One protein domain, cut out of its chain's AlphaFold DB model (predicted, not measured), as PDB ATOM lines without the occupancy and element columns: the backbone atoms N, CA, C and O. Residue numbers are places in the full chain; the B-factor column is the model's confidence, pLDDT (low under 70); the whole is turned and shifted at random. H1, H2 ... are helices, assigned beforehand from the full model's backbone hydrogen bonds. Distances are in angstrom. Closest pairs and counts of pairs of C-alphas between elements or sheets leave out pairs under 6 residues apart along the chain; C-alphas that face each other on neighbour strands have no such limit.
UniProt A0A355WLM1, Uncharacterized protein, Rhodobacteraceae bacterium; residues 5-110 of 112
ATOM      1  N   ILE A   5     -29.776  18.477-114.893       92.00
ATOM      2  CA  ILE A   5     -30.509  19.718-114.623       92.00
ATOM      3  C   ILE A   5     -30.395  20.164-113.160       92.00
ATOM      4  O   ILE A   5     -30.217  21.347-112.916       92.00
ATOM      5  N   ASP A   6     -30.420  19.239-112.200       93.81
ATOM      6  CA  ASP A   6     -30.334  19.569-110.776       93.81
ATOM      7  C   ASP A   6     -28.939  20.120-110.437       93.81
ATOM      8  O   ASP A   6     -28.818  21.077-109.679       93.81
ATOM      9  N   THR A   7     -27.886  19.572-111.060       89.62
ATOM     10  CA  THR A   7     -26.515  20.094-110.941       89.62
ATOM     11  C   THR A   7     -26.397  21.507-111.511       89.62
ATOM     12  O   THR A   7     -25.875  22.392-110.842       89.62
ATOM     13  N   LEU A   8     -26.945  21.749-112.707       89.81
ATOM     14  CA  LEU A   8     -26.941  23.081-113.325       89.81
ATOM     15  C   LEU A   8     -27.734  24.106-112.500       89.81
ATOM     16  O   LEU A   8     -27.327  25.260-112.389       89.81
ATOM     17  N   LEU A   9     -28.856  23.696-111.898       90.06
ATOM     18  CA  LEU A   9     -29.644  24.554-111.010       90.06
ATOM     19  C   LEU A   9     -28.905  24.861-109.701       90.06
ATOM     20  O   LEU A   9     -29.004  25.982-109.202       90.06
ATOM     21  N   ALA A  10     -28.145  23.904-109.163       88.69
ATOM     22  CA  ALA A  10     -27.308  24.124-107.985       88.69
ATOM     23  C   ALA A  10     -26.173  25.123-108.273       88.69
ATOM     24  O   ALA A  10     -26.009  26.086-107.527       88.69
ATOM     25  N   GLU A  11     -25.462  24.962-109.394       85.75
ATOM     26  CA  GLU A  11     -24.426  25.904-109.848       85.75
ATOM     27  C   GLU A  11     -24.999  27.309-110.103       85.75
ATOM     28  O   GLU A  11     -24.421  28.318-109.690       85.75
ATOM     29  N   TYR A  12     -26.181  27.391-110.726       85.31
ATOM     30  CA  TYR A  12     -26.902  28.652-110.907       85.31
ATOM     31  C   TYR A  12     -27.231  29.312-109.560       85.31
ATOM     32  O   TYR A  12     -27.032  30.518-109.396       85.31
ATOM     33  N   GLY A  13     -27.696  28.530-108.582       84.88
ATOM     34  CA  GLY A  13     -28.006  28.996-107.232       84.88
ATOM     35  C   GLY A  13     -26.784  29.529-106.477       84.88
ATOM     36  O   GLY A  13     -26.873  30.599-105.872       84.88
ATOM     37  N   GLU A  14     -25.636  28.849-106.551       85.31
ATOM     38  CA  GLU A  14     -24.385  29.335-105.946       85.31
ATOM     39  C   GLU A  14     -23.911  30.647-106.576       85.31
ATOM     40  O   GLU A  14     -23.536  31.587-105.873       85.31
ATOM     41  N   SER A  15     -24.013  30.765-107.901       79.38
ATOM     42  CA  SER A  15     -23.685  31.998-108.620       79.38
ATOM     43  C   SER A  15     -24.533  33.199-108.162       79.38
ATOM     44  O   SER A  15     -24.043  34.329-108.165       79.38
ATOM     45  N   HIS A  16     -25.764  32.974-107.681       79.00
ATOM     46  CA  HIS A  16     -26.633  34.021-107.120       79.00
ATOM     47  C   HIS A  16     -26.272  34.443-105.688       79.00
ATOM     48  O   HIS A  16     -26.748  35.479-105.216       79.00
ATOM     49  N   GLN A  17     -25.426  33.678-104.996       84.38
ATOM     50  CA  GLN A  17     -24.862  34.058-103.699       84.38
ATOM     51  C   GLN A  17     -23.548  34.834-103.847       84.38
ATOM     52  O   GLN A  17     -23.122  35.498-102.902       84.38
ATOM     53  N   ASN A  18     -22.914  34.798-105.028       90.00
ATOM     54  CA  ASN A  18     -21.702  35.565-105.286       90.00
ATOM     55  C   ASN A  18     -22.000  37.081-105.175       90.00
ATOM     56  O   ASN A  18     -22.867  37.596-105.892       90.00
ATOM     57  N   PRO A  19     -21.289  37.823-104.305       88.81
ATOM     58  CA  PRO A  19     -21.584  39.230-104.035       88.81
ATOM     59  C   PRO A  19     -21.397  40.128-105.265       88.81
ATOM     60  O   PRO A  19     -22.167  41.072-105.447       88.81
ATOM     61  N   THR A  20     -20.436  39.815-106.138       89.06
ATOM     62  CA  THR A  20     -20.208  40.547-107.392       89.06
ATOM     63  C   THR A  20     -21.384  40.359-108.342       89.06
ATOM     64  O   THR A  20     -21.905  41.335-108.876       89.06
ATOM     65  N   ASN A  21     -21.870  39.127-108.499       88.44
ATOM     66  CA  ASN A  21     -23.017  38.843-109.367       88.44
ATOM     67  C   ASN A  21     -24.287  39.511-108.844       88.44
ATOM     68  O   ASN A  21     -25.056  40.077-109.617       88.44
ATOM     69  N   LYS A  22     -24.483  39.509-107.524       88.31
ATOM     70  CA  LYS A  22     -25.605  40.200-106.888       88.31
ATOM     71  C   LYS A  22     -25.543  41.712-107.105       88.31
ATOM     72  O   LYS A  22     -26.577  42.312-107.385       88.31
ATOM     73  N   LEU A  23     -24.355  42.316-107.021       89.94
ATOM     74  CA  LEU A  23     -24.156  43.737-107.314       89.94
ATOM     75  C   LEU A  23     -24.506  44.062-108.771       89.94
ATOM     76  O   LEU A  23     -25.262  44.997-109.022       89.94
ATOM     77  N   VAL A  24     -24.009  43.262-109.718       90.50
ATOM     78  CA  VAL A  24     -24.336  43.411-111.146       90.50
ATOM     79  C   VAL A  24     -25.844  43.281-111.364       90.50
ATOM     80  O   VAL A  24     -26.448  44.133-112.008       90.50
ATOM     81  N   HIS A  25     -26.481  42.279-110.761       89.25
ATOM     82  CA  HIS A  25     -27.923  42.058-110.866       89.25
ATOM     83  C   HIS A  25     -28.744  43.243-110.336       89.25
ATOM     84  O   HIS A  25     -29.733  43.631-110.952       89.25
ATOM     85  N   TRP A  26     -28.306  43.867-109.238       89.38
ATOM     86  CA  TRP A  26     -28.945  45.061-108.674       89.38
ATOM     87  C   TRP A  26     -28.920  46.279-109.603       89.38
ATOM     88  O   TRP A  26     -29.764  47.154-109.450       89.38
ATOM     89  N   ILE A  27     -27.994  46.338-110.565       90.50
ATOM     90  CA  ILE A  27     -27.932  47.400-111.578       90.50
ATOM     91  C   ILE A  27     -28.663  46.962-112.851       90.50
ATOM     92  O   ILE A  27     -29.508  47.690-113.369       90.50
ATOM     93  N   CYS A  28     -28.371  45.758-113.342       91.62
ATOM     94  CA  CYS A  28     -28.922  45.248-114.593       91.62
ATOM     95  C   CYS A  28     -30.440  45.069-114.537       91.62
ATOM     96  O   CYS A  28     -31.115  45.399-115.505       91.62
ATOM     97  N   VAL A  29     -31.004  44.588-113.423       91.88
ATOM     98  CA  VAL A  29     -32.455  44.358-113.336       91.88
ATOM     99  C   VAL A  29     -33.257  45.655-113.441       91.88
ATOM    100  O   VAL A  29     -34.142  45.703-114.296       91.88
ATOM    101  N   PRO A  30     -32.967  46.724-112.671       91.50
ATOM    102  CA  PRO A  30     -33.646  48.003-112.859       91.50
ATOM    103  C   PRO A  30     -33.519  48.558-114.280       91.50
ATOM    104  O   PRO A  30     -34.505  49.047-114.826       91.50
ATOM    105  N   VAL A  31     -32.340  48.439-114.901       94.31
ATOM    106  CA  VAL A  31     -32.113  48.903-116.280       94.31
ATOM    107  C   VAL A  31     -32.971  48.121-117.273       94.31
ATOM    108  O   VAL A  31     -33.644  48.726-118.099       94.31
ATOM    109  N   ILE A  32     -33.022  46.791-117.166       94.31
ATOM    110  CA  ILE A  32     -33.843  45.948-118.047       94.31
ATOM    111  C   ILE A  32     -35.336  46.241-117.852       94.31
ATOM    112  O   ILE A  32     -36.066  46.357-118.837       94.31
ATOM    113  N   VAL A  33     -35.797  46.394-116.603       95.56
ATOM    114  CA  VAL A  33     -37.192  46.760-116.300       95.56
ATOM    115  C   VAL A  33     -37.535  48.107-116.929       95.56
ATOM    116  O   VAL A  33     -38.558  48.222-117.605       95.56
ATOM    117  N   TRP A  34     -36.665  49.106-116.772       97.19
ATOM    118  CA  TRP A  34     -36.849  50.417-117.384       97.19
ATOM    119  C   TRP A  34     -36.890  50.340-118.915       97.19
ATOM    120  O   TRP A  34     -37.825  50.863-119.523       97.19
ATOM    121  N   SER A  35     -35.943  49.633-119.543       96.56
ATOM    122  CA  SER A  35     -35.903  49.457-120.999       96.56
ATOM    123  C   SER A  35     -37.159  48.763-121.523       96.56
ATOM    124  O   SER A  35     -37.730  49.200-122.519       96.56
ATOM    125  N   LEU A  36     -37.654  47.730-120.833       96.44
ATOM    126  CA  LEU A  36     -38.897  47.054-121.202       96.44
ATOM    127  C   LEU A  36     -40.099  48.007-121.131       96.44
ATOM    128  O   LEU A  36     -40.895  48.068-122.068       96.44
ATOM    129  N   MET A  37     -40.216  48.783-120.049       97.50
ATOM    130  CA  MET A  37     -41.275  49.786-119.913       97.50
ATOM    131  C   MET A  37     -41.199  50.842-121.022       97.50
ATOM    132  O   MET A  37     -42.228  51.190-121.597       97.50
ATOM    133  N   ALA A  38     -39.997  51.317-121.355       96.75
ATOM    134  CA  ALA A  38     -39.753  52.308-122.400       96.75
ATOM    135  C   ALA A  38     -40.113  51.788-123.805       96.75
ATOM    136  O   ALA A  38     -40.705  52.516-124.610       96.75
ATOM    137  N   LEU A  39     -39.813  50.519-124.092       96.69
ATOM    138  CA  LEU A  39     -40.200  49.862-125.342       96.69
ATOM    139  C   LEU A  39     -41.720  49.724-125.452       96.69
ATOM    140  O   LEU A  39     -42.287  50.119-126.467       96.69
ATOM    141  N   ILE A  40     -42.388  49.248-124.396       96.56
ATOM    142  CA  ILE A  40     -43.854  49.121-124.358       96.56
ATOM    143  C   ILE A  40     -44.528  50.493-124.484       96.56
ATOM    144  O   ILE A  40     -45.507  50.637-125.213       96.56
ATOM    145  N   TRP A  41     -43.994  51.512-123.806       95.56
ATOM    146  CA  TRP A  41     -44.471  52.892-123.895       95.56
ATOM    147  C   TRP A  41     -44.385  53.453-125.318       95.56
ATOM    148  O   TRP A  41     -45.225  54.250-125.725       95.56
ATOM    149  N   SER A  42     -43.389  53.016-126.090       95.12
ATOM    150  CA  SER A  42     -43.173  53.464-127.468       95.12
ATOM    151  C   SER A  42     -44.098  52.785-128.489       95.12
ATOM    152  O   SER A  42     -44.079  53.158-129.662       95.12
ATOM    153  N   ILE A  43     -44.910  51.801-128.078       94.94
ATOM    154  CA  ILE A  43     -45.850  51.113-128.972       94.94
ATOM    155  C   ILE A  43     -47.015  52.057-129.319       94.94
ATOM    156  O   ILE A  43     -47.675  52.569-128.409       94.94
ATOM    157  N   PRO A  44     -47.341  52.245-130.615       91.44
ATOM    158  CA  PRO A  44     -48.484  53.048-131.028       91.44
ATOM    159  C   PRO A  44     -49.794  52.580-130.382       91.44
ATOM    160  O   PRO A  44     -50.147  51.396-130.397       91.44
ATOM    161  N   VAL A  45     -50.534  53.534-129.822       91.12
ATOM    162  CA  VAL A  45     -51.798  53.272-129.131       91.12
ATOM    163  C   VAL A  45     -52.954  53.240-130.146       91.12
ATOM    164  O   VAL A  45     -53.104  54.181-130.933       91.12
ATOM    165  N   PRO A  46     -53.792  52.183-130.164       89.19
ATOM    166  CA  PRO A  46     -54.904  52.074-131.105       89.19
ATOM    167  C   PRO A  46     -55.999  53.111-130.825       89.19
ATOM    168  O   PRO A  46     -56.189  53.567-129.698       89.19
ATOM    169  N   ALA A  47     -56.798  53.437-131.846       87.56
ATOM    170  CA  ALA A  47     -57.863  54.439-131.729       87.56
ATOM    171  C   ALA A  47     -58.910  54.112-130.645       87.56
ATOM    172  O   ALA A  47     -59.490  55.024-130.063       87.56
ATOM    173  N   VAL A  48     -59.101  52.826-130.337       87.81
ATOM    174  CA  VAL A  48     -60.009  52.338-129.286       87.81
ATOM    175  C   VAL A  48     -59.631  52.866-127.896       87.81
ATOM    176  O   VAL A  48     -60.499  52.996-127.042       87.81
ATOM    177  N   PHE A  49     -58.363  53.216-127.660       87.25
ATOM    178  CA  PHE A  49     -57.894  53.718-126.364       87.25
ATOM    179  C   PHE A  49     -58.069  55.240-126.222       87.25
ATOM    180  O   PHE A  49     -57.978  55.755-125.113       87.25
ATOM    181  N   ARG A  50     -58.383  55.966-127.311       81.19
ATOM    182  CA  ARG A  50     -58.566  57.434-127.308       81.19
ATOM    183  C   ARG A  50     -59.565  57.973-126.273       81.19
ATOM    184  O   ARG A  50     -59.321  59.078-125.798       81.19
ATOM    185  N   PRO A  51     -60.669  57.277-125.918       88.25
ATOM    186  CA  PRO A  51     -61.604  57.779-124.912       88.25
ATOM    187  C   PRO A  51     -61.013  57.864-123.498       88.25
ATOM    188  O   PRO A  51     -61.565  58.574-122.663       88.25
ATOM    189  N   VAL A  52     -59.920  57.145-123.215       86.81
ATOM    190  CA  VAL A  52     -59.278  57.124-121.897       86.81
ATOM    191  C   VAL A  52     -57.979  57.935-121.963       86.81
ATOM    192  O   VAL A  52     -57.026  57.515-122.626       86.81
ATOM    193  N   PRO A  53     -57.900  59.091-121.279       82.00
ATOM    194  CA  PRO A  53     -56.692  59.906-121.265       82.00
ATOM    195  C   PRO A  53     -55.484  59.115-120.759       82.00
ATOM    196  O   PRO A  53     -55.574  58.405-119.759       82.00
ATOM    197  N   ASN A  54     -54.339  59.269-121.431       80.50
ATOM    198  CA  ASN A  54     -53.056  58.657-121.058       80.50
ATOM    199  C   ASN A  54     -53.058  57.116-120.997       80.50
ATOM    200  O   ASN A  54     -52.144  56.521-120.419       80.50
ATOM    201  N   LEU A  55     -54.058  56.454-121.590       88.44
ATOM    202  CA  LEU A  55     -54.073  55.001-121.683       88.44
ATOM    203  C   LEU A  55     -53.053  54.541-122.726       88.44
ATOM    204  O   LEU A  55     -53.188  54.808-123.919       88.44
ATOM    205  N   THR A  56     -52.039  53.819-122.265       92.19
ATOM    206  CA  THR A  56     -51.028  53.175-123.109       92.19
ATOM    207  C   THR A  56     -51.084  51.665-122.906       92.19
ATOM    208  O   THR A  56     -51.752  51.181-121.990       92.19
ATOM    209  N   TRP A  57     -50.351  50.897-123.715       93.94
ATOM    210  CA  TRP A  57     -50.151  49.464-123.460       93.94
ATOM    211  C   TRP A  57     -49.456  49.193-122.121       93.94
ATOM    212  O   TRP A  57     -49.675  48.148-121.512       93.94
ATOM    213  N   LEU A  58     -48.667  50.153-121.629       95.12
ATOM    214  CA  LEU A  58     -47.981  50.046-120.349       95.12
ATOM    215  C   LEU A  58     -48.970  50.073-119.174       95.12
ATOM    216  O   LEU A  58     -48.789  49.341-118.207       95.12
ATOM    217  N   THR A  59     -50.045  50.855-119.263       93.12
ATOM    218  CA  THR A  59     -51.019  51.039-118.175       93.12
ATOM    219  C   THR A  59     -51.631  49.726-117.648       93.12
ATOM    220  O   THR A  59     -51.503  49.471-116.446       93.12
ATOM    221  N   PRO A  60     -52.262  48.857-118.471       94.12
ATOM    222  CA  PRO A  60     -52.812  47.591-117.980       94.12
ATOM    223  C   PRO A  60     -51.724  46.618-117.500       94.12
ATOM    224  O   PRO A  60     -51.968  45.851-116.572       94.12
ATOM    225  N   ILE A  61     -50.521  46.671-118.081       95.88
ATOM    226  CA  ILE A  61     -49.389  45.824-117.678       95.88
ATOM    227  C   ILE A  61     -48.909  46.197-116.273       95.88
ATOM    228  O   ILE A  61     -48.742  45.318-115.428       95.88
ATOM    229  N   LEU A  62     -48.741  47.492-115.989       95.94
ATOM    230  CA  LEU A  62     -48.358  47.962-114.656       95.94
ATOM    231  C   LEU A  62     -49.432  47.643-113.618       95.94
ATOM    232  O   LEU A  62     -49.098  47.201-112.520       95.94
ATOM    233  N   LEU A  63     -50.711  47.809-113.970       95.56
ATOM    234  CA  LEU A  63     -51.815  47.448-113.085       95.56
ATOM    235  C   LEU A  63     -51.780  45.954-112.737       95.56
ATOM    236  O   LEU A  63     -51.834  45.600-111.561       95.56
ATOM    237  N   ALA A  64     -51.634  45.084-113.740       97.12
ATOM    238  CA  ALA A  64     -51.529  43.643-113.531       97.12
ATOM    239  C   ALA A  64     -50.312  43.273-112.667       97.12
ATOM    240  O   ALA A  64     -50.442  42.472-111.741       97.12
ATOM    241  N   ALA A  65     -49.153  43.893-112.915       96.06
ATOM    242  CA  ALA A  65     -47.944  43.672-112.127       96.06
ATOM    243  C   ALA A  65     -48.138  44.070-110.656       96.06
ATOM    244  O   ALA A  65     -47.836  43.284-109.759       96.06
ATOM    245  N   ILE A  66     -48.687  45.256-110.386       96.94
ATOM    246  CA  ILE A  66     -48.925  45.730-109.016       96.94
ATOM    247  C   ILE A  66     -49.917  44.813-108.294       96.94
ATOM    248  O   ILE A  66     -49.644  44.400-107.169       96.94
ATOM    249  N   LEU A  67     -51.032  44.442-108.938       97.94
ATOM    250  CA  LEU A  67     -52.016  43.520-108.362       97.94
ATOM    251  C   LEU A  67     -51.391  42.163-108.025       97.94
ATOM    252  O   LEU A  67     -51.608  41.643-106.931       97.94
ATOM    253  N   TYR A  68     -50.565  41.623-108.923       97.69
ATOM    254  CA  TYR A  68     -49.829  40.388-108.673       97.69
ATOM    255  C   TYR A  68     -48.925  40.507-107.439       97.69
ATOM    256  O   TYR A  68     -48.979  39.661-106.546       97.69
ATOM    257  N   TYR A  69     -48.140  41.581-107.327       96.69
ATOM    258  CA  TYR A  69     -47.243  41.754-106.185       96.69
ATOM    259  C   TYR A  69     -47.973  42.043-104.870       96.69
ATOM    260  O   TYR A  69     -47.474  41.641-103.821       96.69
ATOM    261  N   ILE A  70     -49.157  42.667-104.901       97.94
ATOM    262  CA  ILE A  70     -50.024  42.802-103.718       97.94
ATOM    263  C   ILE A  70     -50.426  41.420-103.196       97.94
ATOM    264  O   ILE A  70     -50.353  41.191-101.989       97.94
ATOM    265  N   VAL A  71     -50.798  40.496-104.092       98.06
ATOM    266  CA  VAL A  71     -51.138  39.107-103.734       98.06
ATOM    267  C   VAL A  71     -49.930  38.368-103.148       98.06
ATOM    268  O   VAL A  71     -50.092  37.584-102.218       98.06
ATOM    269  N   VAL A  72     -48.721  38.634-103.650       97.31
ATOM    270  CA  VAL A  72     -47.488  38.000-103.153       97.31
ATOM    271  C   VAL A  72     -47.073  38.540-101.779       97.31
ATOM    272  O   VAL A  72     -46.790  37.762-100.871       97.31
ATOM    273  N   SER A  73     -46.973  39.863-101.613       97.44
ATOM    274  CA  SER A  73     -46.595  40.505-100.347       97.44
ATOM    275  C   SER A  73     -46.744  42.023-100.426       97.44
ATOM    276  O   SER A  73     -46.124  42.670-101.267       97.44
ATOM    277  N   TRP A  74     -47.453  42.619 -99.462       95.88
ATOM    278  CA  TRP A  74     -47.627  44.075 -99.381       95.88
ATOM    279  C   TRP A  74     -46.302  44.855 -99.376       95.88
ATOM    280  O   TRP A  74     -46.157  45.849-100.083       95.88
ATOM    281  N   ARG A  75     -45.299  44.393 -98.616       97.12
ATOM    282  CA  ARG A  75     -43.991  45.074 -98.535       97.12
ATOM    283  C   ARG A  75     -43.273  45.072 -99.884       97.12
ATOM    284  O   ARG A  75     -42.665  46.069-100.262       97.12
ATOM    285  N   LEU A  76     -43.370  43.956-100.607       94.19
ATOM    286  CA  LEU A  76     -42.796  43.824-101.940       94.19
ATOM    287  C   LEU A  76     -43.556  44.685-102.955       94.19
ATOM    288  O   LEU A  76     -42.923  45.366-103.755       94.19
ATOM    289  N   ALA A  77     -44.887  44.716-102.873       96.75
ATOM    290  CA  ALA A  77     -45.731  45.546-103.725       96.75
ATOM    291  C   ALA A  77     -45.373  47.032-103.631       96.75
ATOM    292  O   ALA A  77     -45.252  47.688-104.660       96.75
ATOM    293  N   VAL A  78     -45.136  47.550-102.420       97.56
ATOM    294  CA  VAL A  78     -44.685  48.939-102.225       97.56
ATOM    295  C   VAL A  78     -43.329  49.176-102.898       97.56
ATOM    296  O   VAL A  78     -43.167  50.169-103.604       97.56
ATOM    297  N   GLY A  79     -42.372  48.257-102.736       95.44
ATOM    298  CA  GLY A  79     -41.061  48.365-103.384       95.44
ATOM    299  C   GLY A  79     -41.151  48.367-104.914       95.44
ATOM    300  O   GLY A  79     -40.549  49.217-105.572       95.44
ATOM    301  N   VAL A  80     -41.955  47.463-105.479       95.12
ATOM    302  CA  VAL A  80     -42.214  47.403-106.925       95.12
ATOM    303  C   VAL A  80     -42.912  48.674-107.399       95.12
ATOM    304  O   VAL A  80     -42.473  49.266-108.376       95.12
ATOM    305  N   LEU A  81     -43.937  49.151-106.690       96.88
ATOM    306  CA  LEU A  81     -44.656  50.378-107.038       96.88
ATOM    307  C   LEU A  81     -43.714  51.585-107.128       96.88
ATOM    308  O   LEU A  81     -43.753  52.315-108.115       96.88
ATOM    309  N   VAL A  82     -42.836  51.771-106.139       96.81
ATOM    310  CA  VAL A  82     -41.841  52.854-106.148       96.81
ATOM    311  C   VAL A  82     -40.898  52.721-107.346       96.81
ATOM    312  O   VAL A  82     -40.674  53.702-108.054       96.81
ATOM    313  N   CYS A  83     -40.393  51.515-107.622       95.38
ATOM    314  CA  CYS A  83     -39.532  51.256-108.778       95.38
ATOM    315  C   CYS A  83     -40.229  51.604-110.108       95.38
ATOM    316  O   CYS A  83     -39.658  52.305-110.946       95.38
ATOM    317  N   LEU A  84     -41.486  51.184-110.277       96.00
ATOM    318  CA  LEU A  84     -42.281  51.459-111.476       96.00
ATOM    319  C   LEU A  84     -42.562  52.958-111.649       96.00
ATOM    320  O   LEU A  84     -42.473  53.463-112.767       96.00
ATOM    321  N   ILE A  85     -42.852  53.683-110.563       97.12
ATOM    322  CA  ILE A  85     -43.038  55.143-110.596       97.12
ATOM    323  C   ILE A  85     -41.747  55.836-111.036       97.12
ATOM    324  O   ILE A  85     -41.792  56.670-111.936       97.12
ATOM    325  N   ILE A  86     -40.598  55.467-110.460       97.69
ATOM    326  CA  ILE A  86     -39.295  56.022-110.859       97.69
ATOM    327  C   ILE A  86     -39.055  55.779-112.352       97.69
ATOM    328  O   ILE A  86     -38.693  56.706-113.075       97.69
ATOM    329  N   CYS A  87     -39.314  54.563-112.837       96.94
ATOM    330  CA  CYS A  87     -39.132  54.238-114.247       96.94
ATOM    331  C   CYS A  87     -40.041  55.071-115.165       96.94
ATOM    332  O   CYS A  87     -39.580  55.589-116.181       96.94
ATOM    333  N   LEU A  88     -41.310  55.248-114.787       96.38
ATOM    334  CA  LEU A  88     -42.262  56.119-115.482       96.38
ATOM    335  C   LEU A  88     -41.789  57.576-115.511       96.38
ATOM    336  O   LEU A  88     -41.794  58.200-116.571       96.38
ATOM    337  N   CYS A  89     -41.340  58.114-114.374       97.12
ATOM    338  CA  CYS A  89     -40.800  59.469-114.298       97.12
ATOM    339  C   CYS A  89     -39.593  59.646-115.222       97.12
ATOM    340  O   CYS A  89     -39.513  60.653-115.919       97.12
ATOM    341  N   LEU A  90     -38.689  58.663-115.277       97.19
ATOM    342  CA  LEU A  90     -37.536  58.685-116.178       97.19
ATOM    343  C   LEU A  90     -37.950  58.647-117.654       97.19
ATOM    344  O   LEU A  90     -37.364  59.365-118.458       97.19
ATOM    345  N   ILE A  91     -38.971  57.863-118.015       96.56
ATOM    346  CA  ILE A  91     -39.522  57.829-119.381       96.56
ATOM    347  C   ILE A  91     -40.076  59.202-119.778       96.56
ATOM    348  O   ILE A  91     -39.708  59.737-120.825       96.56
ATOM    349  N   VAL A  92     -40.922  59.794-118.931       95.50
ATOM    350  CA  VAL A  92     -41.540  61.102-119.197       95.50
ATOM    351  C   VAL A  92     -40.483  62.205-119.251       95.50
ATOM    352  O   VAL A  92     -40.483  63.017-120.174       95.50
ATOM    353  N   TYR A  93     -39.542  62.207-118.302       97.19
ATOM    354  CA  TYR A  93     -38.418  63.140-118.286       97.19
ATOM    355  C   TYR A  93     -37.573  63.025-119.555       97.19
ATOM    356  O   TYR A  93     -37.212  64.040-120.153       97.19
ATOM    357  N   TYR A  94     -37.291  61.796-119.997       96.62
ATOM    358  CA  TYR A  94     -36.519  61.560-121.206       96.62
ATOM    359  C   TYR A  94     -37.232  62.128-122.441       96.62
ATOM    360  O   TYR A  94     -36.623  62.869-123.207       96.62
ATOM    361  N   GLN A  95     -38.531  61.855-122.602       94.31
ATOM    362  CA  GLN A  95     -39.320  62.383-123.724       94.31
ATOM    363  C   GLN A  95     -39.406  63.913-123.737       94.31
ATOM    364  O   GLN A  95     -39.509  64.505-124.806       94.31
ATOM    365  N   ALA A  96     -39.367  64.551-122.566       95.31
ATOM    366  CA  ALA A  96     -39.371  66.006-122.454       95.31
ATOM    367  C   ALA A  96     -37.996  66.642-122.732       95.31
ATOM    368  O   ALA A  96     -37.936  67.803-123.129       95.31
ATOM    369  N   SER A  97     -36.903  65.905-122.507       97.00
ATOM    370  CA  SER A  97     -35.541  66.459-122.502       97.00
ATOM    371  C   SER A  97     -34.719  66.102-123.740       97.00
ATOM    372  O   SER A  97     -33.773  66.815-124.071       97.00
ATOM    373  N   PHE A  98     -35.047  65.001-124.422       95.56
ATOM    374  CA  PHE A  98     -34.251  64.460-125.523       95.56
ATOM    375  C   PHE A  98     -35.084  64.264-126.789       95.56
ATOM    376  O   PHE A  98     -36.276  63.976-126.747       95.56
ATOM    377  N   THR A  99     -34.422  64.389-127.939       94.31
ATOM    378  CA  THR A  99     -35.034  64.225-129.266       94.31
ATOM    379  C   THR A  99     -34.869  62.819-129.838       94.31
ATOM    380  O   THR A  99     -35.642  62.416-130.708       94.31
ATOM    381  N   LEU A 100     -33.871  62.063-129.367       95.12
ATOM    382  CA  LEU A 100     -33.633  60.688-129.798       95.12
ATOM    383  C   LEU A 100     -34.834  59.811-129.396       95.12
ATOM    384  O   LEU A 100     -35.191  59.811-128.214       95.12
ATOM    385  N   PRO A 101     -35.438  59.037-130.319       95.06
ATOM    386  CA  PRO A 101     -36.578  58.184-130.007       95.06
ATOM    387  C   PRO A 101     -36.309  57.268-128.810       95.06
ATOM    388  O   PRO A 101     -35.313  56.545-128.775       95.06
ATOM    389  N   LEU A 102     -37.231  57.274-127.846       95.00
ATOM    390  CA  LEU A 102     -37.106  56.535-126.587       95.00
ATOM    391  C   LEU A 102     -36.782  55.048-126.801       95.00
ATOM    392  O   LEU A 102     -35.932  54.498-126.106       95.00
ATOM    393  N   TRP A 103     -37.415  54.406-127.787       95.12
ATOM    394  CA  TRP A 103     -37.174  52.996-128.094       95.12
ATOM    395  C   TRP A 103     -35.734  52.717-128.553       95.12
ATOM    396  O   TRP A 103     -35.180  51.692-128.173       95.12
ATOM    397  N   GLN A 104     -35.102  53.623-129.309       94.81
ATOM    398  CA  GLN A 104     -33.708  53.459-129.751       94.81
ATOM    399  C   GLN A 104     -32.757  53.532-128.564       94.81
ATOM    400  O   GLN A 104     -31.848  52.716-128.423       94.81
ATOM    401  N   PHE A 105     -33.001  54.494-127.676       94.25
ATOM    402  CA  PHE A 105     -32.217  54.632-126.462       94.25
ATOM    403  C   PHE A 105     -32.386  53.414-125.544       94.25
ATOM    404  O   PHE A 105     -31.394  52.879-125.058       94.25
ATOM    405  N   ALA A 106     -33.610  52.904-125.387       94.44
ATOM    406  CA  ALA A 106     -33.877  51.684-124.626       94.44
ATOM    407  C   ALA A 106     -33.165  50.445-125.209       94.44
ATOM    408  O   ALA A 106     -32.579  49.673-124.450       94.44
ATOM    409  N   LEU A 107     -33.165  50.273-126.539       93.75
ATOM    410  CA  LEU A 107     -32.468  49.167-127.212       93.75
ATOM    411  C   LEU A 107     -30.952  49.196-126.994       93.75
ATOM    412  O   LEU A 107     -30.345  48.143-126.830       93.75
ATOM    413  N   SER A 108     -30.347  50.383-126.891       92.12
ATOM    414  CA  SER A 108     -28.897  50.509-126.683       92.12
ATOM    415  C   SER A 108     -28.382  49.856-125.387       92.12
ATOM    416  O   SER A 108     -27.200  49.520-125.294       92.12
ATOM    417  N   PHE A 109     -29.265  49.646-124.403       88.50
ATOM    418  CA  PHE A 109     -28.966  48.937-123.155       88.50
ATOM    419  C   PHE A 109     -29.161  47.416-123.241       88.50
ATOM    420  O   PHE A 109     -28.740  46.713-122.328       88.50
ATOM    421  N   LEU A 110     -29.818  46.915-124.292       84.94
ATOM    422  CA  LEU A 110     -30.156  45.498-124.475       84.94
ATOM    423  C   LEU A 110     -29.281  44.798-125.526       84.94
ATOM    424  O   LEU A 110     -29.223  43.574-125.544       84.94
TER     425      LEU A 110
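What this domain is: This is residues 5 to 110 of the 112 residues of an uncharacterized protein of Rhodobacteraceae bacterium (UniProt A0A355WLM1). Two long helices, H2 and H4, cross; H3 folds back beside H4, short H5 packs on H2, and H1 sticks out as an arm. The 106 printed residues have five named helices, H1 to H5 in order, and no named strand: all helix, loose, radius of gyration of the C-alphas 17.0 A, spans 52 by 34 by 26 A.

How they stand to each other: H1, residues 5 to 15, stands free, about perpendicular at 79 degrees to H2, residues 19 to 41. H2 touches H4, residues 74 to 97, with residues 30 to 38 alone, at a steep tilt of 59 degrees; the closest C-alphas, of Trp 34 and Cys 87, are 5.4 A apart. H3, residues 58 to 72, forms a helical hairpin with H4, at a shallow tilt of 19 degrees; the closest C-alphas, of Tyr 69 and Ala 77, are 4.8 A apart. H5, residues 102 to 107, touches H2; the closest C-alphas, of Ala 106 and Ser 35, are 4.7 A apart. Every O i to N i+4 pair is within hydrogen-bond range in H1, H3, H4 and H5, and 18 of 19 in H2.

Where its parts are: H1 begins at C-alpha 5 (-30.509, 19.718, -114.623); H2 spans 33.2 A and H4 34.4 A from first to last C-alpha; H5 ends at C-alpha 107 (-32.468, 49.167, -127.212).

The domain as a whole: The printed part has no cut; the H2 to H3 link is long; no printed residue is under 70 in pLDDT.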